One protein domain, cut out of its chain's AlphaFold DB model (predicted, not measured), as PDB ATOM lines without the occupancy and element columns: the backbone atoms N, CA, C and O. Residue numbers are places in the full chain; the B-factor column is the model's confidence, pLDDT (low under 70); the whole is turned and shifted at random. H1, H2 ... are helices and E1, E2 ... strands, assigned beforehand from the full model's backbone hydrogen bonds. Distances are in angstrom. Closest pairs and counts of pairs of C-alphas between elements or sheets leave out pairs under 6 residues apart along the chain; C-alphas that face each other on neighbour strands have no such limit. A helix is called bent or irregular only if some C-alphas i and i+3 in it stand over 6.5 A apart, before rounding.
ATOM      1  N   GLU A   2      59.677 114.211 152.529       59.16
ATOM      2  CA  GLU A   2      59.321 115.646 152.364       59.16
ATOM      3  C   GLU A   2      58.313 115.867 151.218       59.16
ATOM      4  O   GLU A   2      57.320 116.572 151.382       59.16
ATOM      5  N   ASN A   3      58.462 115.107 150.127       65.31
ATOM      6  CA  ASN A   3      57.517 115.073 149.004       65.31
ATOM      7  C   ASN A   3      56.073 114.658 149.372       65.31
ATOM      8  O   ASN A   3      55.175 114.889 148.571       65.31
ATOM      9  N   LEU A   4      55.831 114.011 150.524       75.94
ATOM     10  CA  LEU A   4      54.480 113.598 150.955       75.94
ATOM     11  C   LEU A   4      53.739 114.719 151.690       75.94
ATOM     12  O   LEU A   4      52.516 114.793 151.610       75.94
ATOM     13  N   LEU A   5      54.469 115.579 152.404       84.31
ATOM     14  CA  LEU A   5      53.890 116.705 153.141       84.31
ATOM     15  C   LEU A   5      53.763 117.952 152.264       84.31
ATOM     16  O   LEU A   5      52.841 118.739 152.462       84.31
ATOM     17  N   GLN A   6      54.641 118.103 151.267       83.00
ATOM     18  CA  GLN A   6      54.684 119.268 150.386       83.00
ATOM     19  C   GLN A   6      53.337 119.599 149.706       83.00
ATOM     20  O   GLN A   6      52.922 120.753 149.805       83.00
ATOM     21  N   PRO A   7      52.586 118.645 149.113       83.06
ATOM     22  CA  PRO A   7      51.298 118.958 148.488       83.06
ATOM     23  C   PRO A   7      50.273 119.519 149.480       83.06
ATOM     24  O   PRO A   7      49.452 120.362 149.133       83.06
ATOM     25  N   ILE A   8      50.324 119.066 150.734       86.62
ATOM     26  CA  ILE A   8      49.402 119.495 151.789       86.62
ATOM     27  C   ILE A   8      49.829 120.863 152.326       86.62
ATOM     28  O   ILE A   8      48.988 121.739 152.507       86.62
ATOM     29  N   ALA A   9      51.133 121.075 152.513       87.12
ATOM     30  CA  ALA A   9      51.698 122.364 152.905       87.12
ATOM     31  C   ALA A   9      51.412 123.469 151.870       87.12
ATOM     32  O   ALA A   9      51.125 124.605 152.247       87.12
ATOM     33  N   GLU A  10      51.424 123.136 150.576       88.38
ATOM     34  CA  GLU A  10      51.085 124.062 149.486       88.38
ATOM     35  C   GLU A  10      49.594 124.440 149.466       88.38
ATOM     36  O   GLU A  10      49.256 125.585 149.163       88.38
ATOM     37  N   ILE A  11      48.694 123.516 149.822       90.12
ATOM     38  CA  ILE A  11      47.250 123.792 149.909       90.12
ATOM     39  C   ILE A  11      46.926 124.605 151.172       90.12
ATOM     40  O   ILE A  11      46.153 125.562 151.122       90.12
ATOM     41  N   TYR A  12      47.546 124.265 152.304       89.44
ATOM     42  CA  TYR A  12      47.258 124.848 153.615       89.44
ATOM     43  C   TYR A  12      48.382 125.756 154.125       89.44
ATOM     44  O   TYR A  12      48.831 125.634 155.260       89.44
ATOM     45  N   THR A  13      48.780 126.740 153.316       87.75
ATOM     46  CA  THR A  13      49.880 127.685 153.624       87.75
ATOM     47  C   THR A  13      49.719 128.493 154.919       87.75
ATOM     48  O   THR A  13      50.681 129.080 155.414       87.75
ATOM     49  N   LYS A  14      48.506 128.548 155.483       89.62
ATOM     50  CA  LYS A  14      48.215 129.201 156.769       89.62
ATOM     51  C   LYS A  14      48.705 128.384 157.975       89.62
ATOM     52  O   LYS A  14      48.907 128.961 159.045       89.62
ATOM     53  N   TYR A  15      48.860 127.070 157.823       91.50
ATOM     54  CA  TYR A  15      49.225 126.150 158.899       91.50
ATOM     55  C   TYR A  15      50.677 125.716 158.789       91.50
ATOM     56  O   TYR A  15      51.252 125.663 157.704       91.50
ATOM     57  N   VAL A  16      51.269 125.410 159.937       91.88
ATOM     58  CA  VAL A  16      52.574 124.765 159.978       91.88
ATOM     59  C   VAL A  16      52.332 123.274 159.846       91.88
ATOM     60  O   VAL A  16      51.599 122.698 160.646       91.88
ATOM     61  N   ILE A  17      52.908 122.684 158.802       92.44
ATOM     62  CA  ILE A  17      52.874 121.250 158.522       92.44
ATOM     63  C   ILE A  17      54.323 120.818 158.380       92.44
ATOM     64  O   ILE A  17      54.949 121.065 157.349       92.44
ATOM     65  N   GLU A  18      54.870 120.211 159.424       91.62
ATOM     66  CA  GLU A  18      56.282 119.843 159.455       91.62
ATOM     67  C   GLU A  18      56.508 118.475 160.083       91.62
ATOM     68  O   GLU A  18      55.688 117.958 160.849       91.62
ATOM     69  N   LYS A  19      57.632 117.869 159.706       90.88
ATOM     70  CA  LYS A  19      58.121 116.634 160.304       90.88
ATOM     71  C   LYS A  19      59.020 117.006 161.476       90.88
ATOM     72  O   LYS A  19      59.994 117.726 161.280       90.88
ATOM     73  N   GLN A  20      58.722 116.490 162.660       90.44
ATOM     74  CA  GLN A  20      59.514 116.757 163.860       90.44
ATOM     75  C   GLN A  20      59.457 115.582 164.846       90.44
ATOM     76  O   GLN A  20      58.587 114.714 164.711       90.44
ATOM     77  N   PRO A  21      60.360 115.528 165.842       90.94
ATOM     78  CA  PRO A  21      60.182 114.661 167.002       90.94
ATOM     79  C   PRO A  21      58.832 114.931 167.672       90.94
ATOM     80  O   PRO A  21      58.367 116.074 167.706       90.94
ATOM     81  N   SER A  22      58.189 113.890 168.192       91.56
ATOM     82  CA  SER A  22      56.913 114.023 168.894       91.56
ATOM     83  C   SER A  22      56.984 115.084 170.005       91.56
ATOM     84  O   SER A  22      57.884 115.024 170.843       91.56
ATOM     85  N   PRO A  23      56.044 116.047 170.049       92.12
ATOM     86  CA  PRO A  23      55.900 116.938 171.193       92.12
ATOM     87  C   PRO A  23      55.573 116.166 172.465       92.12
ATOM     88  O   PRO A  23      54.963 115.096 172.415       92.12
ATOM     89  N   SER A  24      55.873 116.763 173.610       91.31
ATOM     90  CA  SER A  24      55.701 116.149 174.932       91.31
ATOM     91  C   SER A  24      54.244 115.743 175.200       91.31
ATOM     92  O   SER A  24      53.971 114.647 175.691       91.31
ATOM     93  N   TYR A  25      53.279 116.567 174.775       91.44
ATOM     94  CA  TYR A  25      51.853 116.237 174.889       91.44
ATOM     95  C   TYR A  25      51.405 115.089 173.969       91.44
ATOM     96  O   TYR A  25      50.370 114.479 174.225       91.44
ATOM     97  N   VAL A  26      52.154 114.771 172.905       93.06
ATOM     98  CA  VAL A  26      51.922 113.581 172.062       93.06
ATOM     99  C   VAL A  26      52.596 112.358 172.678       93.06
ATOM    100  O   VAL A  26      51.975 111.295 172.749       93.06
ATOM    101  N   GLU A  27      53.830 112.517 173.170       92.44
ATOM    102  CA  GLU A  27      54.595 111.477 173.877       92.44
ATOM    103  C   GLU A  27      53.810 110.910 175.067       92.44
ATOM    104  O   GLU A  27      53.829 109.698 175.296       92.44
ATOM    105  N   MET A  28      53.029 111.761 175.746       92.31
ATOM    106  CA  MET A  28      52.111 111.363 176.814       92.31
ATOM    107  C   MET A  28      51.161 110.229 176.389       92.31
ATOM    108  O   MET A  28      50.852 109.361 177.195       92.31
ATOM    109  N   TYR A  29      50.724 110.170 175.128       93.06
ATOM    110  CA  TYR A  29      49.830 109.112 174.641       93.06
ATOM    111  C   TYR A  29      50.564 108.023 173.848       93.06
ATOM    112  O   TYR A  29      50.172 106.857 173.903       93.06
ATOM    113  N   SER A  30      51.621 108.362 173.105       86.94
ATOM    114  CA  SER A  30      52.327 107.393 172.257       86.94
ATOM    115  C   SER A  30      53.346 106.531 173.012       86.94
ATOM    116  O   SER A  30      53.650 105.443 172.525       86.94
ATOM    117  N   ARG A  31      53.871 106.987 174.166       83.12
ATOM    118  CA  ARG A  31      55.078 106.472 174.868       83.12
ATOM    119  C   ARG A  31      56.386 106.549 174.076       83.12
ATOM    120  O   ARG A  31      57.442 106.211 174.606       83.12
ATOM    121  N   GLU A  32      56.343 106.935 172.811       78.12
ATOM    122  CA  GLU A  32      57.468 106.795 171.895       78.12
ATOM    123  C   GLU A  32      57.894 108.165 171.377       78.12
ATOM    124  O   GLU A  32      57.088 108.864 170.759       78.12
ATOM    125  N   ASN A  33      59.176 108.494 171.571       78.31
ATOM    126  CA  ASN A  33      59.824 109.612 170.893       78.31
ATOM    127  C   ASN A  33      60.156 109.188 169.455       78.31
ATOM    128  O   ASN A  33      61.216 108.623 169.176       78.31
ATOM    129  N   LYS A  34      59.180 109.366 168.564       84.38
ATOM    130  CA  LYS A  34      59.277 109.044 167.136       84.38
ATOM    131  C   LYS A  34      59.096 110.303 166.310       84.38
ATOM    132  O   LYS A  34      58.461 111.263 166.737       84.38
ATOM    133  N   GLU A  35      59.629 110.275 165.095       90.06
ATOM    134  CA  GLU A  35      59.326 111.312 164.119       90.06
ATOM    135  C   GLU A  35      57.850 111.232 163.715       90.06
ATOM    136  O   GLU A  35      57.345 110.171 163.336       90.06
ATOM    137  N   ILE A  36      57.170 112.371 163.773       92.50
ATOM    138  CA  ILE A  36      55.769 112.519 163.393       92.50
ATOM    139  C   ILE A  36      55.619 113.663 162.393       92.50
ATOM    140  O   ILE A  36      56.469 114.551 162.317       92.50
ATOM    141  N   ALA A  37      54.517 113.667 161.646       92.88
ATOM    142  CA  ALA A  37      54.045 114.881 160.994       92.88
ATOM    143  C   ALA A  37      53.106 115.609 161.958       92.88
ATOM    144  O   ALA A  37      52.187 114.992 162.496       92.88
ATOM    145  N   ILE A  38      53.310 116.904 162.179       94.12
ATOM    146  CA  ILE A  38      52.418 117.703 163.015       94.12
ATOM    147  C   ILE A  38      51.765 118.824 162.219       94.12
ATOM    148  O   ILE A  38      52.380 119.383 161.313       94.12
ATOM    149  N   VAL A  39      50.524 119.153 162.576       95.00
ATOM    150  CA  VAL A  39      49.779 120.273 162.004       95.00
ATOM    151  C   VAL A  39      49.230 121.162 163.111       95.00
ATOM    152  O   VAL A  39      48.501 120.693 163.990       95.00
ATOM    153  N   TYR A  40      49.563 122.449 163.051       94.31
ATOM    154  CA  TYR A  40      49.105 123.464 164.001       94.31
ATOM    155  C   TYR A  40      49.065 124.864 163.362       94.31
ATOM    156  O   TYR A  40      49.658 125.116 162.309       94.31
ATOM    157  N   ALA A  41      48.361 125.806 163.992       92.25
ATOM    158  CA  ALA A  41      48.426 127.222 163.639       92.25
ATOM    159  C   ALA A  41      49.593 127.900 164.368       92.25
ATOM    160  O   ALA A  41      49.778 127.709 165.568       92.25
ATOM    161  N   LYS A  42      50.375 128.731 163.671       84.75
ATOM    162  CA  LYS A  42      51.482 129.462 164.304       84.75
ATOM    163  C   LYS A  42      50.977 130.718 165.002       84.75
ATOM    164  O   LYS A  42      50.482 131.638 164.348       84.75
ATOM    165  N   THR A  43      51.169 130.798 166.314       80.06
ATOM    166  CA  THR A  43      50.907 132.035 167.062       80.06
ATOM    167  C   THR A  43      52.065 133.013 166.866       80.06
ATOM    168  O   THR A  43      53.233 132.633 166.959       80.06
ATOM    169  N   LYS A  44      51.772 134.291 166.588       65.25
ATOM    170  CA  LYS A  44      52.803 135.338 166.636       65.25
ATOM    171  C   LYS A  44      53.157 135.570 168.100       65.25
ATOM    172  O   LYS A  44      52.269 135.919 168.872       65.25
ATOM    173  N   GLN A  45      54.428 135.415 168.474       52.97
ATOM    174  CA  GLN A  45      54.886 135.878 169.781       52.97
ATOM    175  C   GLN A  45      54.563 137.371 169.900       52.97
ATOM    176  O   GLN A  45      55.087 138.202 169.156       52.97
ATOM    177  N   GLU A  87      56.450 126.239 188.228       63.22
ATOM    178  CA  GLU A  87      55.581 125.099 188.083       63.22
ATOM    179  C   GLU A  87      56.056 124.162 186.955       63.22
ATOM    180  O   GLU A  87      56.275 124.588 185.817       63.22
ATOM    181  N   PRO A  88      56.192 122.857 187.243       68.44
ATOM    182  CA  PRO A  88      56.718 121.883 186.294       68.44
ATOM    183  C   PRO A  88      55.769 121.694 185.109       68.44
ATOM    184  O   PRO A  88      54.751 121.036 185.245       68.44
ATOM    185  N   GLN A  89      56.112 122.205 183.929       77.31
ATOM    186  CA  GLN A  89      55.280 122.057 182.730       77.31
ATOM    187  C   GLN A  89      55.378 120.646 182.124       77.31
ATOM    188  O   GLN A  89      56.441 120.026 182.105       77.31
ATOM    189  N   LEU A  90      54.269 120.157 181.555       84.56
ATOM    190  CA  LEU A  90      54.206 118.887 180.805       84.56
ATOM    191  C   LEU A  90      54.613 119.014 179.327       84.56
ATOM    192  O   LEU A  90      54.551 118.036 178.582       84.56
ATOM    193  N   TRP A  91      55.007 120.211 178.901       85.94
ATOM    194  CA  TRP A  91      55.311 120.564 177.519       85.94
ATOM    195  C   TRP A  91      56.580 121.419 177.434       85.94
ATOM    196  O   TRP A  91      56.957 122.104 178.383       85.94
ATOM    197  N   ARG A  92      57.283 121.353 176.296       84.38
ATOM    198  CA  ARG A  92      58.533 122.110 176.063       84.38
ATOM    199  C   ARG A  92      58.225 123.555 175.675       84.38
ATOM    200  O   ARG A  92      57.242 123.804 174.987       84.38
ATOM    201  N   LYS A  93      59.113 124.505 176.004       81.69
ATOM    202  CA  LYS A  93      58.930 125.948 175.713       81.69
ATOM    203  C   LYS A  93      58.532 126.243 174.253       81.69
ATOM    204  O   LYS A  93      57.708 127.118 174.009       81.69
ATOM    205  N   GLU A  94      59.081 125.507 173.288       84.25
ATOM    206  CA  GLU A  94      58.773 125.647 171.852       84.25
ATOM    207  C   GLU A  94      57.315 125.287 171.512       84.25
ATOM    208  O   GLU A  94      56.694 125.917 170.655       84.25
ATOM    209  N   GLU A  95      56.738 124.332 172.246       88.75
ATOM    210  CA  GLU A  95      55.366 123.849 172.065       88.75
ATOM    211  C   GLU A  95      54.331 124.925 172.438       88.75
ATOM    212  O   GLU A  95      53.191 124.867 171.982       88.75
ATOM    213  N   ALA A  96      54.721 125.972 173.180       87.06
ATOM    214  CA  ALA A  96      53.864 127.123 173.486       87.06
ATOM    215  C   ALA A  96      53.345 127.853 172.234       87.06
ATOM    216  O   ALA A  96      52.345 128.570 172.299       87.06
ATOM    217  N   LEU A  97      54.018 127.687 171.092       88.06
ATOM    218  CA  LEU A  97      53.633 128.299 169.821       88.06
ATOM    219  C   LEU A  97      52.551 127.512 169.070       88.06
ATOM    220  O   LEU A  97      51.989 128.048 168.107       88.06
ATOM    221  N   HIS A  98      52.257 126.280 169.496       91.69
ATOM    222  CA  HIS A  98      51.280 125.406 168.855       91.69
ATOM    223  C   HIS A  98      49.856 125.878 169.173       91.69
ATOM    224  O   HIS A  98      49.305 125.555 170.226       91.69
ATOM    225  N   ALA A  99      49.241 126.639 168.263       91.38
ATOM    226  CA  ALA A  99      47.826 126.981 168.367       91.38
ATOM    227  C   ALA A  99      46.935 125.955 167.645       91.38
ATOM    228  O   ALA A  99      47.333 125.377 166.627       91.38
ATOM    229  N   PRO A 100      45.712 125.745 168.152       92.75
ATOM    230  CA  PRO A 100      44.776 124.801 167.564       92.75
ATOM    231  C   PRO A 100      44.179 125.286 166.235       92.75
ATOM    232  O   PRO A 100      44.090 126.488 165.973       92.75
ATOM    233  N   ILE A 101      43.712 124.340 165.417       94.00
ATOM    234  CA  ILE A 101      42.953 124.593 164.182       94.00
ATOM    235  C   ILE A 101      41.515 124.069 164.286       94.00
ATOM    236  O   ILE A 101      41.216 123.213 165.117       94.00
ATOM    237  N   ASP A 102      40.609 124.565 163.440       92.38
ATOM    238  CA  ASP A 102      39.211 124.123 163.454       92.38
ATOM    239  C   ASP A 102      39.072 122.638 163.076       92.38
ATOM    240  O   ASP A 102      39.731 122.139 162.159       92.38
ATOM    241  N   VAL A 103      38.166 121.940 163.766       91.88
ATOM    242  CA  VAL A 103      37.951 120.485 163.655       91.88
ATOM    243  C   VAL A 103      37.676 120.036 162.215       91.88
ATOM    244  O   VAL A 103      38.202 119.012 161.775       91.88
ATOM    245  N   ASP A 104      36.885 120.793 161.455       92.12
ATOM    246  CA  ASP A 104      36.542 120.426 160.077       92.12
ATOM    247  C   ASP A 104      37.743 120.532 159.132       92.12
ATOM    248  O   ASP A 104      37.956 119.656 158.294       92.12
ATOM    249  N   GLN A 105      38.587 121.546 159.326       93.38
ATOM    250  CA  GLN A 105      39.824 121.701 158.561       93.38
ATOM    251  C   GLN A 105      40.841 120.623 158.934       93.38
ATOM    252  O   GLN A 105      41.487 120.058 158.056       93.38
ATOM    253  N   ALA A 106      40.942 120.276 160.221       93.62
ATOM    254  CA  ALA A 106      41.775 119.168 160.672       93.62
ATOM    255  C   ALA A 106      41.388 117.848 159.989       93.62
ATOM    256  O   ALA A 106      42.256 117.119 159.510       93.62
ATOM    257  N   ARG A 107      40.083 117.557 159.890       92.88
ATOM    258  CA  ARG A 107      39.572 116.367 159.191       92.88
ATOM    259  C   ARG A 107      39.896 116.388 157.700       92.88
ATOM    260  O   ARG A 107      40.262 115.350 157.154       92.88
ATOM    261  N   GLU A 108      39.775 117.537 157.043       93.69
ATOM    262  CA  GLU A 108      40.108 117.685 155.623       93.69
ATOM    263  C   GLU A 108      41.597 117.399 155.359       93.69
ATOM    264  O   GLU A 108      41.925 116.559 154.517       93.69
ATOM    265  N   ILE A 109      42.485 117.999 156.159       93.88
ATOM    266  CA  ILE A 109      43.939 117.797 156.088       93.88
ATOM    267  C   ILE A 109      44.297 116.323 156.305       93.88
ATOM    268  O   ILE A 109      45.055 115.740 155.528       93.88
ATOM    269  N   LEU A 110      43.718 115.693 157.328       92.81
ATOM    270  CA  LEU A 110      43.956 114.285 157.650       92.81
ATOM    271  C   LEU A 110      43.472 113.331 156.553       92.81
ATOM    272  O   LEU A 110      44.140 112.339 156.259       92.81
ATOM    273  N   ASN A 111      42.334 113.627 155.924       91.62
ATOM    274  CA  ASN A 111      41.821 112.839 154.805       91.62
ATOM    275  C   ASN A 111      42.742 112.936 153.584       91.62
ATOM    276  O   ASN A 111      43.041 111.910 152.971       91.62
ATOM    277  N   LEU A 112      43.224 114.139 153.261       90.38
ATOM    278  CA  LEU A 112      44.192 114.350 152.183       90.38
ATOM    279  C   LEU A 112      45.505 113.618 152.469       90.38
ATOM    280  O   LEU A 112      45.990 112.877 151.616       90.38
ATOM    281  N   TYR A 113      46.024 113.726 153.694       91.00
ATOM    282  CA  TYR A 113      47.220 112.995 154.109       91.00
ATOM    283  C   TYR A 113      47.050 111.482 153.986       91.00
ATOM    284  O   TYR A 113      47.886 110.798 153.395       91.00
ATOM    285  N   SER A 114      45.922 110.949 154.468       88.81
ATOM    286  CA  SER A 114      45.623 109.528 154.330       88.81
ATOM    287  C   SER A 114      45.604 109.097 152.867       88.81
ATOM    288  O   SER A 114      46.095 108.012 152.568       88.81
ATOM    289  N   GLN A 115      45.050 109.909 151.960       86.25
ATOM    290  CA  GLN A 115      45.023 109.603 150.529       86.25
ATOM    291  C   GLN A 115      46.431 109.544 149.933       86.25
ATOM    292  O   GLN A 115      46.740 108.594 149.210       86.25
ATOM    293  N   SER A 116      47.297 110.493 150.293       84.56
ATOM    294  CA  SER A 116      48.698 110.539 149.858       84.56
ATOM    295  C   SER A 116      49.536 109.368 150.386       84.56
ATOM    296  O   SER A 116      50.465 108.930 149.713       84.56
ATOM    297  N   CYS A 117      49.198 108.820 151.556       82.75
ATOM    298  CA  CYS A 117      49.939 107.724 152.192       82.75
ATOM    299  C   CYS A 117      49.452 106.311 151.817       82.75
ATOM    300  O   CYS A 117      50.019 105.318 152.274       82.75
ATOM    301  N   ASN A 118      48.430 106.180 150.966       75.12
ATOM    302  CA  ASN A 118      47.792 104.891 150.665       75.12
ATOM    303  C   ASN A 118      48.681 103.865 149.924       75.12
ATOM    304  O   ASN A 118      48.321 102.692 149.818       75.12
ATOM    305  N   THR A 119      49.827 104.268 149.390       75.56
ATOM    306  CA  THR A 119      50.767 103.375 148.685       75.56
ATOM    307  C   THR A 119      52.125 103.286 149.373       75.56
ATOM    308  O   THR A 119      53.049 102.678 148.837       75.56
ATOM    309  N   VAL A 120      52.260 103.906 150.545       82.31
ATOM    310  CA  VAL A 120      53.528 104.022 151.262       82.31
ATOM    311  C   VAL A 120      53.778 102.750 152.078       82.31
ATOM    312  O   VAL A 120      52.846 102.148 152.627       82.31
ATOM    313  N   SER A 121      55.045 102.331 152.131       81.69
ATOM    314  CA  SER A 121      55.486 101.203 152.951       81.69
ATOM    315  C   SER A 121      55.232 101.488 154.440       81.69
ATOM    316  O   SER A 121      55.067 102.636 154.856       81.69
ATOM    317  N   LYS A 122      55.200 100.449 155.281       80.44
ATOM    318  CA  LYS A 122      55.044 100.636 156.735       80.44
ATOM    319  C   LYS A 122      56.219 101.405 157.354       80.44
ATOM    320  O   LYS A 122      56.010 102.139 158.310       80.44
ATOM    321  N   GLU A 123      57.419 101.236 156.807       80.25
ATOM    322  CA  GLU A 123      58.659 101.860 157.290       80.25
ATOM    323  C   GLU A 123      58.715 103.357 156.959       80.25
ATOM    324  O   GLU A 123      59.219 104.147 157.751       80.25
ATOM    325  N   ASP A 124      58.123 103.753 155.830       82.12
ATOM    326  CA  ASP A 124      58.064 105.146 155.376       82.12
ATOM    327  C   ASP A 124      56.801 105.891 155.850       82.12
ATOM    328  O   ASP A 124      56.632 107.081 155.576       82.12
ATOM    329  N   SER A 125      55.876 105.200 156.523       84.69
ATOM    330  CA  SER A 125      54.628 105.777 157.023       84.69
ATOM    331  C   SER A 125      54.832 106.362 158.419       84.69
ATOM    332  O   SER A 125      55.011 105.626 159.391       84.69
ATOM    333  N   ILE A 126      54.744 107.685 158.532       90.00
ATOM    334  CA  ILE A 126      54.764 108.397 159.816       90.00
ATOM    335  C   ILE A 126      53.335 108.777 160.234       90.00
ATOM    336  O   ILE A 126      52.497 109.058 159.375       90.00
ATOM    337  N   PRO A 127      53.005 108.779 161.534       92.38
ATOM    338  CA  PRO A 127      51.706 109.253 161.986       92.38
ATOM    339  C   PRO A 127      51.624 110.778 161.851       92.38
ATOM    340  O   PRO A 127      52.555 111.498 162.222       92.38
ATOM    341  N   MET A 128      50.492 111.271 161.349       94.50
ATOM    342  CA  MET A 128      50.158 112.692 161.382       94.50
ATOM    343  C   MET A 128      49.319 112.994 162.617       94.50
ATOM    344  O   MET A 128      48.364 112.271 162.904       94.50
ATOM    345  N   TRP A 129      49.660 114.070 163.317       95.69
ATOM    346  CA  TRP A 129      48.939 114.592 164.470       95.69
ATOM    347  C   TRP A 129      48.484 116.024 164.196       95.69
ATOM    348  O   TRP A 129      49.257 116.838 163.697       95.69
ATOM    349  N   VAL A 130      47.234 116.341 164.522       96.00
ATOM    350  CA  VAL A 130      46.647 117.663 164.266       96.00
ATOM    351  C   VAL A 130      46.059 118.222 165.548       96.00
ATOM    352  O   VAL A 130      45.216 117.570 166.165       96.00
ATOM    353  N   VAL A 131      46.516 119.415 165.940       94.12
ATOM    354  CA  VAL A 131      46.070 120.112 167.155       94.12
ATOM    355  C   VAL A 131      44.744 120.810 166.877       94.12
ATOM    356  O   VAL A 131      44.674 121.690 166.021       94.12
ATOM    357  N   CYS A 132      43.693 120.435 167.599       92.81
ATOM    358  CA  CYS A 132      42.327 120.864 167.315       92.81
ATOM    359  C   CYS A 132      41.820 121.877 168.330       92.81
ATOM    360  O   CYS A 132      42.164 121.843 169.512       92.81
ATOM    361  N   LYS A 133      40.966 122.781 167.855       89.62
ATOM    362  CA  LYS A 133      40.233 123.700 168.713       89.62
ATOM    363  C   LYS A 133      39.056 122.924 169.299       89.62
ATOM    364  O   LYS A 133      38.245 122.430 168.512       89.62
ATOM    365  N   PRO A 134      38.939 122.822 170.632       82.00
ATOM    366  CA  PRO A 134      37.843 122.085 171.243       82.00
ATOM    367  C   PRO A 134      36.504 122.707 170.832       82.00
ATOM    368  O   PRO A 134      36.291 123.914 170.970       82.00
ATOM    369  N   ALA A 135      35.623 121.871 170.285       79.19
ATOM    370  CA  ALA A 135      34.226 122.193 170.006       79.19
ATOM    371  C   ALA A 135      33.330 121.607 171.118       79.19
ATOM    372  O   ALA A 135      33.807 121.319 172.217       79.19
ATOM    373  N   GLU A 136      32.037 121.392 170.854       73.12
ATOM    374  CA  GLU A 136      31.100 120.798 171.827       73.12
ATOM    375  C   GLU A 136      31.558 119.425 172.354       73.12
ATOM    376  O   GLU A 136      31.331 119.106 173.519       73.12
ATOM    377  N   ALA A 137      32.252 118.635 171.527       71.06
ATOM    378  CA  ALA A 137      32.783 117.317 171.883       71.06
ATOM    379  C   ALA A 137      34.225 117.352 172.438       71.06
ATOM    380  O   ALA A 137      34.820 116.298 172.673       71.06
ATOM    381  N   LYS A 138      34.765 118.553 172.707       85.81
ATOM    382  CA  LYS A 138      36.047 118.792 173.392       85.81
ATOM    383  C   LYS A 138      37.237 118.024 172.795       85.81
ATOM    384  O   LYS A 138      38.122 117.571 173.525       85.81
ATOM    385  N   GLU A 139      37.274 117.866 171.473       90.94
ATOM    386  CA  GLU A 139      38.391 117.227 170.776       90.94
ATOM    387  C   GLU A 139      39.638 118.120 170.784       90.94
ATOM    388  O   GLU A 139      39.605 119.258 170.317       90.94
ATOM    389  N   LEU A 140      40.758 117.587 171.278       92.00
ATOM    390  CA  LEU A 140      42.021 118.322 171.422       92.00
ATOM    391  C   LEU A 140      43.054 117.936 170.368       92.00
ATOM    392  O   LEU A 140      43.876 118.755 169.957       92.00
ATOM    393  N   LEU A 141      43.038 116.675 169.939       94.19
ATOM    394  CA  LEU A 141      44.069 116.134 169.065       94.19
ATOM    395  C   LEU A 141      43.506 115.000 168.210       94.19
ATOM    396  O   LEU A 141      42.863 114.085 168.726       94.19
ATOM    397  N   PHE A 142      43.795 115.025 166.914       95.38
ATOM    398  CA  PHE A 142      43.538 113.901 166.017       95.38
ATOM    399  C   PHE A 142      44.837 113.262 165.558       95.38
ATOM    400  O   PHE A 142      45.849 113.942 165.402       95.38
ATOM    401  N   THR A 143      44.784 111.964 165.265       95.06
ATOM    402  CA  THR A 143      45.870 111.273 164.577       95.06
ATOM    403  C   THR A 143      45.373 110.328 163.498       95.06
ATOM    404  O   THR A 143      44.345 109.670 163.666       95.06
ATOM    405  N   ILE A 144      46.114 110.257 162.394       93.94
ATOM    406  CA  ILE A 144      45.976 109.218 161.374       93.94
ATOM    407  C   ILE A 144      47.361 108.711 160.984       93.94
ATOM    408  O   ILE A 144      48.294 109.485 160.783       93.94
ATOM    409  N   GLN A 145      47.460 107.400 160.797       90.69
ATOM    410  CA  GLN A 145      48.563 106.755 160.103       90.69
ATOM    411  C   GLN A 145      47.980 105.755 159.106       90.69
ATOM    412  O   GLN A 145      47.227 104.857 159.479       90.69
ATOM    413  N   SER A 146      48.310 105.911 157.828       87.94
ATOM    414  CA  SER A 146      47.883 105.003 156.759       87.94
ATOM    415  C   SER A 146      49.118 104.436 156.073       87.94
ATOM    416  O   SER A 146      50.081 105.162 155.819       87.94
ATOM    417  N   ASN A 147      49.096 103.142 155.777       86.81
ATOM    418  CA  ASN A 147      50.069 102.490 154.906       86.81
ATOM    419  C   ASN A 147      49.345 101.536 153.937       86.81
ATOM    420  O   ASN A 147      48.112 101.525 153.857       86.81
ATOM    421  N   GLU A 148      50.089 100.759 153.151       83.31
ATOM    422  CA  GLU A 148      49.528  99.791 152.195       83.31
ATOM    423  C   GLU A 148      48.583  98.731 152.809       83.31
ATOM    424  O   GLU A 148      47.698  98.230 152.110       83.31
ATOM    425  N   LYS A 149      48.748  98.388 154.094       85.38
ATOM    426  CA  LYS A 149      48.092  97.245 154.761       85.38
ATOM    427  C   LYS A 149      47.286  97.615 156.003       85.38
ATOM    428  O   LYS A 149      46.452  96.824 156.434       85.38
ATOM    429  N   GLU A 150      47.529  98.771 156.597       88.25
ATOM    430  CA  GLU A 150      46.996  99.175 157.896       88.25
ATOM    431  C   GLU A 150      46.512 100.626 157.835       88.25
ATOM    432  O   GLU A 150      47.087 101.479 157.154       88.25
ATOM    433  N   PHE A 151      45.439 100.897 158.569       90.88
ATOM    434  CA  PHE A 151      44.903 102.230 158.778       90.88
ATOM    435  C   PHE A 151      44.603 102.412 160.259       90.88
ATOM    436  O   PHE A 151      43.716 101.765 160.825       90.88
ATOM    437  N   THR A 152      45.353 103.322 160.858       91.38
ATOM    438  CA  THR A 152      45.258 103.700 162.257       91.38
ATOM    439  C   THR A 152      44.684 105.100 162.352       91.38
ATOM    440  O   THR A 152      45.099 106.003 161.625       91.38
ATOM    441  N   ARG A 153      43.728 105.292 163.256       94.00
ATOM    442  CA  ARG A 153      43.184 106.605 163.599       94.00
ATOM    443  C   ARG A 153      43.075 106.741 165.104       94.00
ATOM    444  O   ARG A 153      42.781 105.764 165.789       94.00
ATOM    445  N   GLY A 154      43.208 107.957 165.601       94.88
ATOM    446  CA  GLY A 154      42.964 108.231 167.001       94.88
ATOM    447  C   GLY A 154      42.475 109.640 167.277       94.88
ATOM    448  O   GLY A 154      42.552 110.531 166.430       94.88
ATOM    449  N   LEU A 155      41.932 109.802 168.476       95.75
ATOM    450  CA  LEU A 155      41.303 111.024 168.956       95.75
ATOM    451  C   LEU A 155      41.613 111.197 170.441       95.75
ATOM    452  O   LEU A 155      41.476 110.235 171.194       95.75
ATOM    453  N   VAL A 156      41.988 112.412 170.844       95.94
ATOM    454  CA  VAL A 156      42.111 112.832 172.244       95.94
ATOM    455  C   VAL A 156      40.969 113.784 172.605       95.94
ATOM    456  O   VAL A 156      40.812 114.817 171.952       95.94
ATOM    457  N   THR A 157      40.214 113.465 173.655       94.56
ATOM    458  CA  THR A 157      39.127 114.283 174.224       94.56
ATOM    459  C   THR A 157      39.445 114.725 175.651       94.56
ATOM    460  O   THR A 157      40.160 114.029 176.377       94.56
ATOM    461  N   TYR A 158      38.917 115.880 176.067       93.31
ATOM    462  CA  TYR A 158      38.896 116.286 177.479       93.31
ATOM    463  C   TYR A 158      37.618 115.795 178.162       93.31
ATOM    464  O   TYR A 158      36.515 116.163 177.756       93.31
ATOM    465  N   GLU A 159      37.771 115.012 179.225       91.62
ATOM    466  CA  GLU A 159      36.667 114.394 179.971       91.62
ATOM    467  C   GLU A 159      36.277 115.202 181.227       91.62
ATOM    468  O   GLU A 159      35.295 114.878 181.887       91.62
ATOM    469  N   GLY A 160      36.997 116.288 181.541       89.94
ATOM    470  CA  GLY A 160      36.753 117.133 182.716       89.94
ATOM    471  C   GLY A 160      37.822 116.980 183.798       89.94
ATOM    472  O   GLY A 160      38.900 116.444 183.545       89.94
ATOM    473  N   SER A 161      37.520 117.465 185.003       89.56
ATOM    474  CA  SER A 161      38.362 117.303 186.189       89.56
ATOM    475  C   SER A 161      37.684 116.399 187.221       89.56
ATOM    476  O   SER A 161      36.473 116.475 187.421       89.56
ATOM    477  N   THR A 162      38.452 115.509 187.850       91.94
ATOM    478  CA  THR A 162      37.939 114.514 188.813       91.94
ATOM    479  C   THR A 162      38.962 114.237 189.907       91.94
ATOM    480  O   THR A 162      40.166 114.438 189.706       91.94
ATOM    481  N   LEU A 163      38.500 113.800 191.077       92.19
ATOM    482  CA  LEU A 163      39.383 113.292 192.119       92.19
ATOM    483  C   LEU A 163      39.843 111.882 191.753       92.19
ATOM    484  O   LEU A 163      39.073 111.079 191.232       92.19
ATOM    485  N   LEU A 164      41.092 111.542 192.068       89.69
ATOM    486  CA  LEU A 164      41.625 110.214 191.746       89.69
ATOM    487  C   LEU A 164      40.832 109.083 192.433       89.69
ATOM    488  O   LEU A 164      40.703 107.998 191.875       89.69
ATOM    489  N   GLU A 165      40.288 109.347 193.624       89.12
ATOM    490  CA  GLU A 165      39.482 108.397 194.406       89.12
ATOM    491  C   GLU A 165      38.092 108.134 193.804       89.12
ATOM    492  O   GLU A 165      37.500 107.091 194.069       89.12
ATOM    493  N   GLU A 166      37.583 109.046 192.971       91.88
ATOM    494  CA  GLU A 166      36.293 108.901 192.281       91.88
ATOM    495  C   GLU A 166      36.400 108.047 191.009       91.88
ATOM    496  O   GLU A 166      35.385 107.645 190.436       91.88
ATOM    497  N   VAL A 167      37.621 107.769 190.543       93.31
ATOM    498  CA  VAL A 167      37.844 107.036 189.298       93.31
ATOM    499  C   VAL A 167      37.573 105.546 189.495       93.31
ATOM    500  O   VAL A 167      38.398 104.798 190.025       93.31
ATOM    501  N   ASP A 168      36.433 105.091 188.979       94.62
ATOM    502  CA  ASP A 168      36.078 103.675 188.944       94.62
ATOM    503  C   ASP A 168      36.724 102.968 187.737       94.62
ATOM    504  O   ASP A 168      36.230 102.996 186.605       94.62
ATOM    505  N   VAL A 169      37.868 102.327 187.992       95.19
ATOM    506  CA  VAL A 169      38.628 101.580 186.978       95.19
ATOM    507  C   VAL A 169      37.846 100.373 186.454       95.19
ATOM    508  O   VAL A 169      37.997 100.024 185.282       95.19
ATOM    509  N   ASP A 170      37.008  99.738 187.274       95.44
ATOM    510  CA  ASP A 170      36.228  98.577 186.845       95.44
ATOM    511  C   ASP A 170      35.130  98.995 185.862       95.44
ATOM    512  O   ASP A 170      35.006  98.366 184.807       95.44
ATOM    513  N   ASN A 171      34.437 100.113 186.112       95.81
ATOM    514  CA  ASN A 171      33.475 100.673 185.152       95.81
ATOM    515  C   ASN A 171      34.151 101.053 183.828       95.81
ATOM    516  O   ASN A 171      33.645 100.731 182.755       95.81
ATOM    517  N   ILE A 172      35.336 101.673 183.877       96.38
ATOM    518  CA  ILE A 172      36.091 102.028 182.666       96.38
ATOM    519  C   ILE A 172      36.476 100.771 181.860       96.38
ATOM    520  O   ILE A 172      36.406 100.761 180.626       96.38
ATOM    521  N   VAL A 173      36.885  99.698 182.542       96.62
ATOM    522  CA  VAL A 173      37.203  98.407 181.914       96.62
ATOM    523  C   VAL A 173      35.950  97.772 181.304       96.62
ATOM    524  O   VAL A 173      36.019  97.267 180.179       96.62
ATOM    525  N   GLN A 174      34.820  97.814 182.010       96.00
ATOM    526  CA  GLN A 174      33.531  97.302 181.547       96.00
ATOM    527  C   GLN A 174      33.026  98.053 180.307       96.00
ATOM    528  O   GLN A 174      32.603  97.424 179.331       96.00
ATOM    529  N   ASP A 175      33.121  99.382 180.301       95.19
ATOM    530  CA  ASP A 175      32.762 100.225 179.160       95.19
ATOM    531  C   ASP A 175      33.627  99.913 177.938       95.19
ATOM    532  O   ASP A 175      33.111  99.755 176.828       95.19
ATOM    533  N   PHE A 176      34.941  99.766 178.130       95.19
ATOM    534  CA  PHE A 176      35.857  99.384 177.056       95.19
ATOM    535  C   PHE A 176      35.514  98.002 176.477       95.19
ATOM    536  O   PHE A 176      35.410  97.840 175.259       95.19
ATOM    537  N   ALA A 177      35.279  97.016 177.345       94.00
ATOM    538  CA  ALA A 177      34.922  95.653 176.958       94.00
ATOM    539  C   ALA A 177      33.578  95.596 176.202       94.00
ATOM    540  O   ALA A 177      33.457  94.906 175.186       94.00
ATOM    541  N   SER A 178      32.595  96.389 176.641       94.25
ATOM    542  CA  SER A 178      31.276  96.508 176.008       94.25
ATOM    543  C   SER A 178      31.354  97.152 174.623       94.25
ATOM    544  O   SER A 178      30.738  96.661 173.675       94.25
ATOM    545  N   GLN A 179      32.146  98.220 174.477       92.56
ATOM    546  CA  GLN A 179      32.334  98.926 173.203       92.56
ATOM    547  C   GLN A 179      33.006  98.052 172.138       92.56
ATOM    548  O   GLN A 179      32.627  98.100 170.966       92.56
ATOM    549  N   GLU A 180      33.973  97.225 172.534       91.94
ATOM    550  CA  GLU A 180      34.708  96.338 171.625       91.94
ATOM    551  C   GLU A 180      34.144  94.902 171.556       91.94
ATOM    552  O   GLU A 180      34.671  94.062 170.816       91.94
ATOM    553  N   GLN A 181      33.040  94.636 172.265       92.38
ATOM    554  CA  GLN A 181      32.265  93.388 172.240       92.38
ATOM    555  C   GLN A 181      33.047  92.142 172.685       92.38
ATOM    556  O   GLN A 181      32.935  91.076 172.075       92.38
ATOM    557  N   PHE A 182      33.845  92.253 173.747       92.62
ATOM    558  CA  PHE A 182      34.574  91.115 174.309       92.62
ATOM    559  C   PHE A 182      34.492  91.072 175.837       92.62
ATOM    560  O   PHE A 182      34.090  92.032 176.483       92.62
ATOM    561  N   SER A 183      34.864  89.936 176.429       91.81
ATOM    562  CA  SER A 183      34.788  89.730 177.879       91.81
ATOM    563  C   SER A 183      35.809  90.580 178.660       91.81
ATOM    564  O   SER A 183      36.985  90.613 178.303       91.81
ATOM    565  N   GLU A 184      35.426  91.169 179.799       91.81
ATOM    566  CA  GLU A 184      36.309  92.009 180.643       91.81
ATOM    567  C   GLU A 184      37.643  91.342 181.024       91.81
ATOM    568  O   GLU A 184      38.685  91.991 181.106       91.81
ATOM    569  N   ASN A 185      37.640  90.018 181.203       91.19
ATOM    570  CA  ASN A 185      38.829  89.221 181.534       91.19
ATOM    571  C   ASN A 185      39.914  89.250 180.438       91.19
ATOM    572  O   ASN A 185      41.052  88.816 180.660       91.19
ATOM    573  N   LEU A 186      39.562  89.728 179.244       92.44
ATOM    574  CA  LEU A 186      40.430  89.846 178.078       92.44
ATOM    575  C   LEU A 186      41.018  91.258 177.938       92.44
ATOM    576  O   LEU A 186      41.836  91.481 177.045       92.44
ATOM    577  N   GLU A 644      37.510  86.633 170.476       81.56
ATOM    578  CA  GLU A 644      36.270  87.355 170.804       81.56
ATOM    579  C   GLU A 644      36.352  88.833 170.412       81.56
ATOM    580  O   GLU A 644      37.433  89.414 170.432       81.56
ATOM    581  N   GLY A 645      35.215  89.467 170.125       81.62
ATOM    582  CA  GLY A 645      35.117  90.898 169.824       81.62
ATOM    583  C   GLY A 645      35.558  91.296 168.420       81.62
ATOM    584  O   GLY A 645      35.788  90.464 167.542       81.62
ATOM    585  N   LEU A 646      35.658  92.605 168.201       82.88
ATOM    586  CA  LEU A 646      36.020  93.161 166.899       82.88
ATOM    587  C   LEU A 646      37.442  92.733 166.483       82.88
ATOM    588  O   LEU A 646      38.342  92.578 167.314       82.88
ATOM    589  N   SER A 647      37.644  92.551 165.174       82.12
ATOM    590  CA  SER A 647      38.927  92.137 164.579       82.12
ATOM    591  C   SER A 647      39.973  93.255 164.512       82.12
ATOM    592  O   SER A 647      41.091  93.024 164.056       82.12
ATOM    593  N   ARG A 648      39.608  94.467 164.940       85.62
ATOM    594  CA  ARG A 648      40.494  95.630 164.993       85.62
ATOM    595  C   ARG A 648      41.314  95.634 166.278       85.62
ATOM    596  O   ARG A 648      40.870  95.145 167.314       85.62
ATOM    597  N   GLU A 649      42.488  96.242 166.221       88.50
ATOM    598  CA  GLU A 649      43.240  96.577 167.424       88.50
ATOM    599  C   GLU A 649      42.702  97.894 167.989       88.50
ATOM    600  O   GLU A 649      42.580  98.888 167.271       88.50
ATOM    601  N   CYS A 650      42.364  97.896 169.276       91.69
ATOM    602  CA  CYS A 650      41.855  99.068 169.976       91.69
ATOM    603  C   CYS A 650      42.668  99.305 171.251       91.69
ATOM    604  O   CYS A 650      42.986  98.358 171.984       91.69
ATOM    605  N   ARG A 651      43.007 100.570 171.501       94.62
ATOM    606  CA  ARG A 651      43.698 101.024 172.707       94.62
ATOM    607  C   ARG A 651      43.021 102.278 173.239       94.62
ATOM    608  O   ARG A 651      42.864 103.245 172.498       94.62
ATOM    609  N   HIS A 652      42.660 102.267 174.517       96.62
ATOM    610  CA  HIS A 652      42.219 103.463 175.235       96.62
ATOM    611  C   HIS A 652      43.310 103.876 176.220       96.62
ATOM    612  O   HIS A 652      43.853 103.028 176.924       96.62
ATOM    613  N   ILE A 653      43.634 105.163 176.272       97.25
ATOM    614  CA  ILE A 653      44.583 105.722 177.232       97.25
ATOM    615  C   ILE A 653      43.897 106.863 177.963       97.25
ATOM    616  O   ILE A 653      43.438 107.807 177.332       97.25
ATOM    617  N   TYR A 654      43.842 106.773 179.281       97.50
ATOM    618  CA  TYR A 654      43.353 107.827 180.157       97.50
ATOM    619  C   TYR A 654      44.554 108.478 180.828       97.50
ATOM    620  O   TYR A 654      45.419 107.769 181.346       97.50
ATOM    621  N   VAL A 655      44.626 109.803 180.798       96.94
ATOM    622  CA  VAL A 655      45.665 110.581 181.475       96.94
ATOM    623  C   VAL A 655      44.990 111.472 182.502       96.94
ATOM    624  O   VAL A 655      44.078 112.221 182.167       96.94
ATOM    625  N   TYR A 656      45.453 111.372 183.741       96.19
ATOM    626  CA  TYR A 656      45.033 112.187 184.871       96.19
ATOM    627  C   TYR A 656      46.228 113.034 185.285       96.19
ATOM    628  O   TYR A 656      47.195 112.498 185.823       96.19
ATOM    629  N   SER A 657      46.202 114.339 185.041       94.12
ATOM    630  CA  SER A 657      47.332 115.228 185.337       94.12
ATOM    631  C   SER A 657      46.943 116.374 186.265       94.12
ATOM    632  O   SER A 657      45.853 116.928 186.157       94.12
ATOM    633  N   GLN A 658      47.845 116.747 187.179       91.06
ATOM    634  CA  GLN A 658      47.652 117.927 188.036       91.06
ATOM    635  C   GLN A 658      47.754 119.238 187.244       91.06
ATOM    636  O   GLN A 658      47.246 120.264 187.675       91.06
ATOM    637  N   GLN A 659      48.411 119.202 186.082       88.88
ATOM    638  CA  GLN A 659      48.561 120.342 185.183       88.88
ATOM    639  C   GLN A 659      48.033 120.045 183.781       88.88
ATOM    640  O   GLN A 659      47.950 118.877 183.388       88.88
ATOM    641  N   PRO A 660      47.729 121.089 182.993       87.88
ATOM    642  CA  PRO A 660      47.413 120.961 181.578       87.88
ATOM    643  C   PRO A 660      48.451 120.139 180.805       87.88
ATOM    644  O   PRO A 660      49.628 120.494 180.745       87.88
ATOM    645  N   VAL A 661      48.005 119.058 180.155       90.06
ATOM    646  CA  VAL A 661      48.859 118.281 179.233       90.06
ATOM    647  C   VAL A 661      49.233 119.125 178.012       90.06
ATOM    648  O   VAL A 661      50.325 118.983 177.474       90.06
ATOM    649  N   PHE A 662      48.333 120.008 177.574       90.31
ATOM    650  CA  PHE A 662      48.514 120.822 176.376       90.31
ATOM    651  C   PHE A 662      48.991 122.246 176.706       90.31
ATOM    652  O   PHE A 662      48.658 122.771 177.771       90.31
ATOM    653  N   PRO A 663      49.698 122.908 175.771       88.75
ATOM    654  CA  PRO A 663      50.108 124.296 175.932       88.75
ATOM    655  C   PRO A 663      48.921 125.259 176.133       88.75
ATOM    656  O   PRO A 663      47.813 124.981 175.655       88.75
ATOM    657  N   PRO A 664      49.144 126.445 176.737       86.69
ATOM    658  CA  PRO A 664      48.090 127.415 177.044       86.69
ATOM    659  C   PRO A 664      47.235 127.809 175.837       86.69
ATOM    660  O   PRO A 664      46.034 128.007 175.975       86.69
ATOM    661  N   GLN A 665      47.831 127.854 174.640       86.88
ATOM    662  CA  GLN A 665      47.120 128.199 173.405       86.88
ATOM    663  C   GLN A 665      46.007 127.213 173.046       86.88
ATOM    664  O   GLN A 665      45.032 127.600 172.408       86.88
ATOM    665  N   VAL A 666      46.139 125.950 173.452       85.75
ATOM    666  CA  VAL A 666      45.099 124.928 173.304       85.75
ATOM    667  C   VAL A 666      44.201 124.933 174.539       85.75
ATOM    668  O   VAL A 666      42.977 124.933 174.418       85.75
ATOM    669  N   TRP A 667      44.816 124.985 175.724       85.00
ATOM    670  CA  TRP A 667      44.128 124.827 177.002       85.00
ATOM    671  C   TRP A 667      43.104 125.928 177.298       85.00
ATOM    672  O   TRP A 667      42.016 125.640 177.789       85.00
ATOM    673  N   GLN A 668      43.394 127.174 176.914       83.81
ATOM    674  CA  GLN A 668      42.507 128.334 177.102       83.81
ATOM    675  C   GLN A 668      41.125 128.199 176.436       83.81
ATOM    676  O   GLN A 668      40.243 129.021 176.662       83.81
ATOM    677  N   HIS A 669      40.939 127.207 175.561       80.75
ATOM    678  CA  HIS A 669      39.676 126.957 174.869       80.75
ATOM    679  C   HIS A 669      38.803 125.888 175.546       80.75
ATOM    680  O   HIS A 669      37.692 125.647 175.082       80.75
ATOM    681  N   ILE A 670      39.294 125.229 176.602       77.56
ATOM    682  CA  ILE A 670      38.639 124.080 177.244       77.56
ATOM    683  C   ILE A 670      37.741 124.510 178.420       77.56
ATOM    684  O   ILE A 670      36.689 123.904 178.636       77.56
ATOM    685  N   GLU A 671      38.113 125.570 179.143       64.25
ATOM    686  CA  GLU A 671      37.386 126.120 180.299       64.25
ATOM    687  C   GLU A 671      37.311 127.662 180.212       64.25
ATOM    688  O   GLU A 671      38.212 128.279 179.635       64.25
ATOM    689  N   PRO A 672      36.252 128.324 180.730       49.22
ATOM    690  CA  PRO A 672      36.256 129.779 180.879       49.22
ATOM    691  C   PRO A 672      37.362 130.199 181.863       49.22
ATOM    692  O   PRO A 672      37.654 129.446 182.789       49.22
ATOM    693  N   PRO A 673      37.965 131.392 181.706       40.56
ATOM    694  CA  PRO A 673      38.976 131.882 182.635       40.56
ATOM    695  C   PRO A 673      38.305 132.145 183.986       40.56
ATOM    696  O   PRO A 673      37.688 133.189 184.184       40.56
ATOM    697  N   SER A 674      38.360 131.190 184.912       39.75
ATOM    698  CA  SER A 674      38.018 131.463 186.301       39.75
ATOM    699  C   SER A 674      39.150 132.298 186.890       39.75
ATOM    700  O   SER A 674      40.270 131.816 187.036       39.75
ATOM    701  N   GLU A 684      41.889 122.183 199.950       58.12
ATOM    702  CA  GLU A 684      41.149 121.746 198.767       58.12
ATOM    703  C   GLU A 684      41.638 120.360 198.323       58.12
ATOM    704  O   GLU A 684      42.839 120.078 198.282       58.12
ATOM    705  N   GLU A 685      40.693 119.468 198.032       76.19
ATOM    706  CA  GLU A 685      40.964 118.128 197.516       76.19
ATOM    707  C   GLU A 685      41.582 118.224 196.109       76.19
ATOM    708  O   GLU A 685      41.059 118.907 195.227       76.19
ATOM    709  N   LEU A 686      42.716 117.548 195.895       86.62
ATOM    710  CA  LEU A 686      43.487 117.626 194.651       86.62
ATOM    711  C   LEU A 686      42.715 117.006 193.473       86.62
ATOM    712  O   LEU A 686      42.585 115.782 193.381       86.62
ATOM    713  N   LYS A 687      42.263 117.848 192.541       90.00
ATOM    714  CA  LYS A 687      41.614 117.428 191.290       90.00
ATOM    715  C   LYS A 687      42.630 117.217 190.173       90.00
ATOM    716  O   LYS A 687      43.596 117.962 190.041       90.00
ATOM    717  N   TYR A 688      42.367 116.219 189.337       92.88
ATOM    718  CA  TYR A 688      43.149 115.901 188.150       92.88
ATOM    719  C   TYR A 688      42.368 116.243 186.888       92.88
ATOM    720  O   TYR A 688      41.194 115.895 186.767       92.88
ATOM    721  N   HIS A 689      43.036 116.856 185.916       92.75
ATOM    722  CA  HIS A 689      42.524 117.001 184.562       92.75
ATOM    723  C   HIS A 689      42.566 115.653 183.845       92.75
ATOM    724  O   HIS A 689      43.617 115.014 183.782       92.75
ATOM    725  N   CYS A 690      41.428 115.227 183.300       94.44
ATOM    726  CA  CYS A 690      41.279 113.946 182.628       94.44
ATOM    727  C   CYS A 690      41.211 114.133 181.111       94.44
ATOM    728  O   CYS A 690      40.287 114.760 180.583       94.44
ATOM    729  N   THR A 691      42.153 113.530 180.390       95.25
ATOM    730  CA  THR A 691      42.082 113.383 178.934       95.25
ATOM    731  C   THR A 691      42.031 111.915 178.543       95.25
ATOM    732  O   THR A 691      42.629 111.047 179.182       95.25
ATOM    733  N   LYS A 692      41.304 111.624 177.466       96.06
ATOM    734  CA  LYS A 692      41.116 110.272 176.949       96.06
ATOM    735  C   LYS A 692      41.573 110.205 175.506       96.06
ATOM    736  O   LYS A 692      41.074 110.929 174.657       96.06
ATOM    737  N   TYR A 693      42.486 109.291 175.218       96.69
ATOM    738  CA  TYR A 693      42.918 108.948 173.874       96.69
ATOM    739  C   TYR A 693      42.331 107.602 173.453       96.69
ATOM    740  O   TYR A 693      42.516 106.592 174.129       96.69
ATOM    741  N   VAL A 694      41.651 107.580 172.311       96.06
ATOM    742  CA  VAL A 694      41.143 106.363 171.673       96.06
ATOM    743  C   VAL A 694      41.926 106.139 170.390       96.06
ATOM    744  O   VAL A 694      41.912 106.999 169.513       96.06
ATOM    745  N   ASN A 695      42.577 104.986 170.264       94.69
ATOM    746  CA  ASN A 695      43.301 104.565 169.069       94.69
ATOM    747  C   ASN A 695      42.679 103.293 168.486       94.69
ATOM    748  O   ASN A 695      42.504 102.299 169.192       94.69
ATOM    749  N   LEU A 696      42.378 103.327 167.190       93.50
ATOM    750  CA  LEU A 696      41.806 102.234 166.420       93.50
ATOM    751  C   LEU A 696      42.712 101.917 165.232       93.50
ATOM    752  O   LEU A 696      42.833 102.736 164.319       93.50
ATOM    753  N   ASN A 697      43.262 100.708 165.196       91.69
ATOM    754  CA  ASN A 697      44.058 100.192 164.090       91.69
ATOM    755  C   ASN A 697      43.302  99.066 163.367       91.69
ATOM    756  O   ASN A 697      42.889  98.070 163.966       91.69
ATOM    757  N   ASN A 698      43.104  99.240 162.061       89.62
ATOM    758  CA  ASN A 698      42.415  98.291 161.197       89.62
ATOM    759  C   ASN A 698      43.359  97.789 160.107       89.62
ATOM    760  O   ASN A 698      44.018  98.583 159.435       89.62
ATOM    761  N   GLN A 699      43.341  96.483 159.846       84.31
ATOM    762  CA  GLN A 699      43.953  95.944 158.635       84.31
ATOM    763  C   GLN A 699      43.084  96.289 157.422       84.31
ATOM    764  O   GLN A 699      41.897  95.964 157.369       84.31
ATOM    765  N   VAL A 700      43.682  96.938 156.430       80.06
ATOM    766  CA  VAL A 700      43.024  97.308 155.183       80.06
ATOM    767  C   VAL A 700      43.409  96.298 154.109       80.06
ATOM    768  O   VAL A 700      44.536  96.273 153.624       80.06
ATOM    769  N   SER A 701      42.452  95.476 153.673       64.94
ATOM    770  CA  SER A 701      42.622  94.676 152.459       64.94
ATOM    771  C   SER A 701      42.194  95.514 151.253       64.94
ATOM    772  O   SER A 701      41.028  95.497 150.856       64.94
ATOM    773  N   ARG A 702      43.118  96.279 150.657       64.12
ATOM    774  CA  ARG A 702      42.857  97.047 149.423       64.12
ATOM    775  C   ARG A 702      42.807  96.119 148.195       64.12
ATOM    776  O   ARG A 702      43.590  96.249 147.262       64.12
ATOM    777  N   LYS A 703      41.869  95.165 148.164       49.38
ATOM    778  CA  LYS A 703      41.617  94.259 147.019       49.38
ATOM    779  C   LYS A 703      40.827  94.916 145.871       49.38
ATOM    780  O   LYS A 703      40.137  94.228 145.125       49.38
ATOM    781  N   LEU A 704      40.922  96.233 145.696       45.53
ATOM    782  CA  LEU A 704      40.172  96.967 144.666       45.53
ATOM    783  C   LEU A 704      40.954  97.244 143.372       45.53
ATOM    784  O   LEU A 704      40.420  97.885 142.481       45.53
ATOM    785  N   ALA A 705      42.154  96.683 143.196       42.66
ATOM    786  CA  ALA A 705      42.877  96.772 141.918       42.66
ATOM    787  C   ALA A 705      42.433  95.731 140.861       42.66
ATOM    788  O   ALA A 705      42.882  95.788 139.723       42.66
ATOM    789  N   PHE A 706      41.553  94.773 141.198       39.50
ATOM    790  CA  PHE A 706      41.161  93.693 140.269       39.50
ATOM    791  C   PHE A 706      39.818  93.924 139.548       39.50
ATOM    792  O   PHE A 706      39.469  93.167 138.644       39.50
ATOM    793  N   LEU A 707      39.046  94.951 139.927       39.56
ATOM    794  CA  LEU A 707      37.743  95.236 139.304       39.56
ATOM    795  C   LEU A 707      37.818  96.268 138.169       39.56
ATOM    796  O   LEU A 707      37.018  96.181 137.241       39.56
ATOM    797  N   GLU A 708      38.818  97.153 138.149       39.09
ATOM    798  CA  GLU A 708      39.004  98.095 137.031       39.09
ATOM    799  C   GLU A 708      39.591  97.430 135.773       39.09
ATOM    800  O   GLU A 708      39.292  97.855 134.661       39.09
ATOM    801  N   GLN A 709      40.314  96.308 135.899       40.38
ATOM    802  CA  GLN A 709      40.772  95.537 134.731       40.38
ATOM    803  C   GLN A 709      39.676  94.688 134.066       40.38
ATOM    804  O   GLN A 709      39.868  94.228 132.945       40.38
ATOM    805  N   ARG A 710      38.514  94.491 134.709       36.69
ATOM    806  CA  ARG A 710      37.378  93.757 134.116       36.69
ATOM    807  C   ARG A 710      36.330  94.645 133.449       36.69
ATOM    808  O   ARG A 710      35.475  94.116 132.753       36.69
ATOM    809  N   LEU A 711      36.400  95.962 133.635       38.75
ATOM    810  CA  LEU A 711      35.553  96.926 132.919       38.75
ATOM    811  C   LEU A 711      36.183  97.411 131.600       38.75
ATOM    812  O   LEU A 711      35.521  98.092 130.822       38.75
ATOM    813  N   HIS A 712      37.427  97.007 131.324       43.97
ATOM    814  CA  HIS A 712      38.137  97.256 130.064       43.97
ATOM    815  C   HIS A 712      38.508  95.975 129.289       43.97
ATOM    816  O   HIS A 712      39.357  96.037 128.400       43.97
ATOM    817  N   ALA A 713      37.880  94.833 129.603       36.72
ATOM    818  CA  ALA A 713      38.044  93.570 128.874       36.72
ATOM    819  C   ALA A 713      36.794  93.218 128.062       36.72
ATOM    820  O   ALA A 713      35.689  93.268 128.651       36.72
TER     821      ALA A 713
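This is residues 2 to 45, 87 to 186, 644 to 674 and 684 to 713 of the 713 residues of the protein "uncharacterized protein LOC112047997" of Bicyclus anynana (UniProt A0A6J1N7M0). One twisted sheet of seven strands curls round the short helix H2, while H4 covers E3 and E4 on the opposite face. H1 runs along one edge strand, E1, H5 packs on the other, E6, and residues 703 to 713 stick out as a tail. The printed part has 205 residues, with six named helices and seven named strands in the order H1 E1 H2 E2 H3 H4 E3 E4 E5 H5 E6 H6 E7. The sheet, E1 E2 E3 E4 E5 E7 E6, is mixed, and the class is mixed, helices and strands. The whole is compact, with a radius of gyration of the C-alphas of 19.0 A and spans of 75 by 50 by 30 A.

Start with H1, residues 2 to 11, only just irregular, with C-alphas 4 and 7 at 6.7 A; it runs along E1, residues 15 to 21, at a height over the sheet of 9.2 A. E2, residues 35 to 42, is antiparallel to E1 (N 16 to O 40, 2.9 A) and parallel to E3, residues 128 to 131 (N 129 to O 37, 2.8 A). E3, E4, residues 139 to 146, and E5, residues 150 to 163, form a meander, each the antiparallel neighbour of the one before; look for N 130 and O 142 at 2.9 A, and N 154 and O 143 at 2.8 A. E7, residues 687 to 699, is antiparallel to E5 (N 692 to O 157, 2.9 A) and to E6, residues 649 to 657 (N 653 to O 693, 2.8 A). The sheet curls round H2, residues 24 to 30; its closest C-alphas with E6 are Tyr 29 and Ile 653, 6.8 A. H4, residues 103 to 116, is over E3 and E4 at a height over the sheet of 8.4 A, and touches H1 at Leu 4 and Ser 116, closest C-alphas 6.6 A, opposite ways at a steep tilt of 40 degrees. H5, residues 169 to 180, is on the sheet, its closest C-alphas with E6 being Phe 176 and His 652, 7.8 A. H3, residues 93 to 97, only just touches H6, residues 664 to 667, with 3 pairs of C-alphas within 8 A; H6 only grazes the sheet. Helices on both faces make three layers, H1, H4 and H5 on one, H2 on the other. In H4 and H5 every O i to N i+4 pair is within hydrogen-bond range; H1 has 4 of 6, H2 2 of 3, and H3 0 of 1 but 2 of 2 O i to N i+3 pairs.

Find C-alpha 2 at (59.321, 115.646, 152.364), where H1 begins. H4 starts at (37.951, 120.485, 163.655) and measures 20.1 A. E5, 37.8 A, bends by 67 degrees at residue 160; E7, 39.2 A, ends at (43.953, 95.944, 158.635).

The farthest C-alphas, Glu 684 and Ala 713, are 75.4 A apart. Cuts leave gaps of 21.3 A from C-alpha 45 to 87, 8.7 A from 186 to 644 and 16.1 A from 674 to 684. The link H4 to E3 is long. The mean pLDDT of the printed part is 84.9, and residues 701 to 713 are among those under 70.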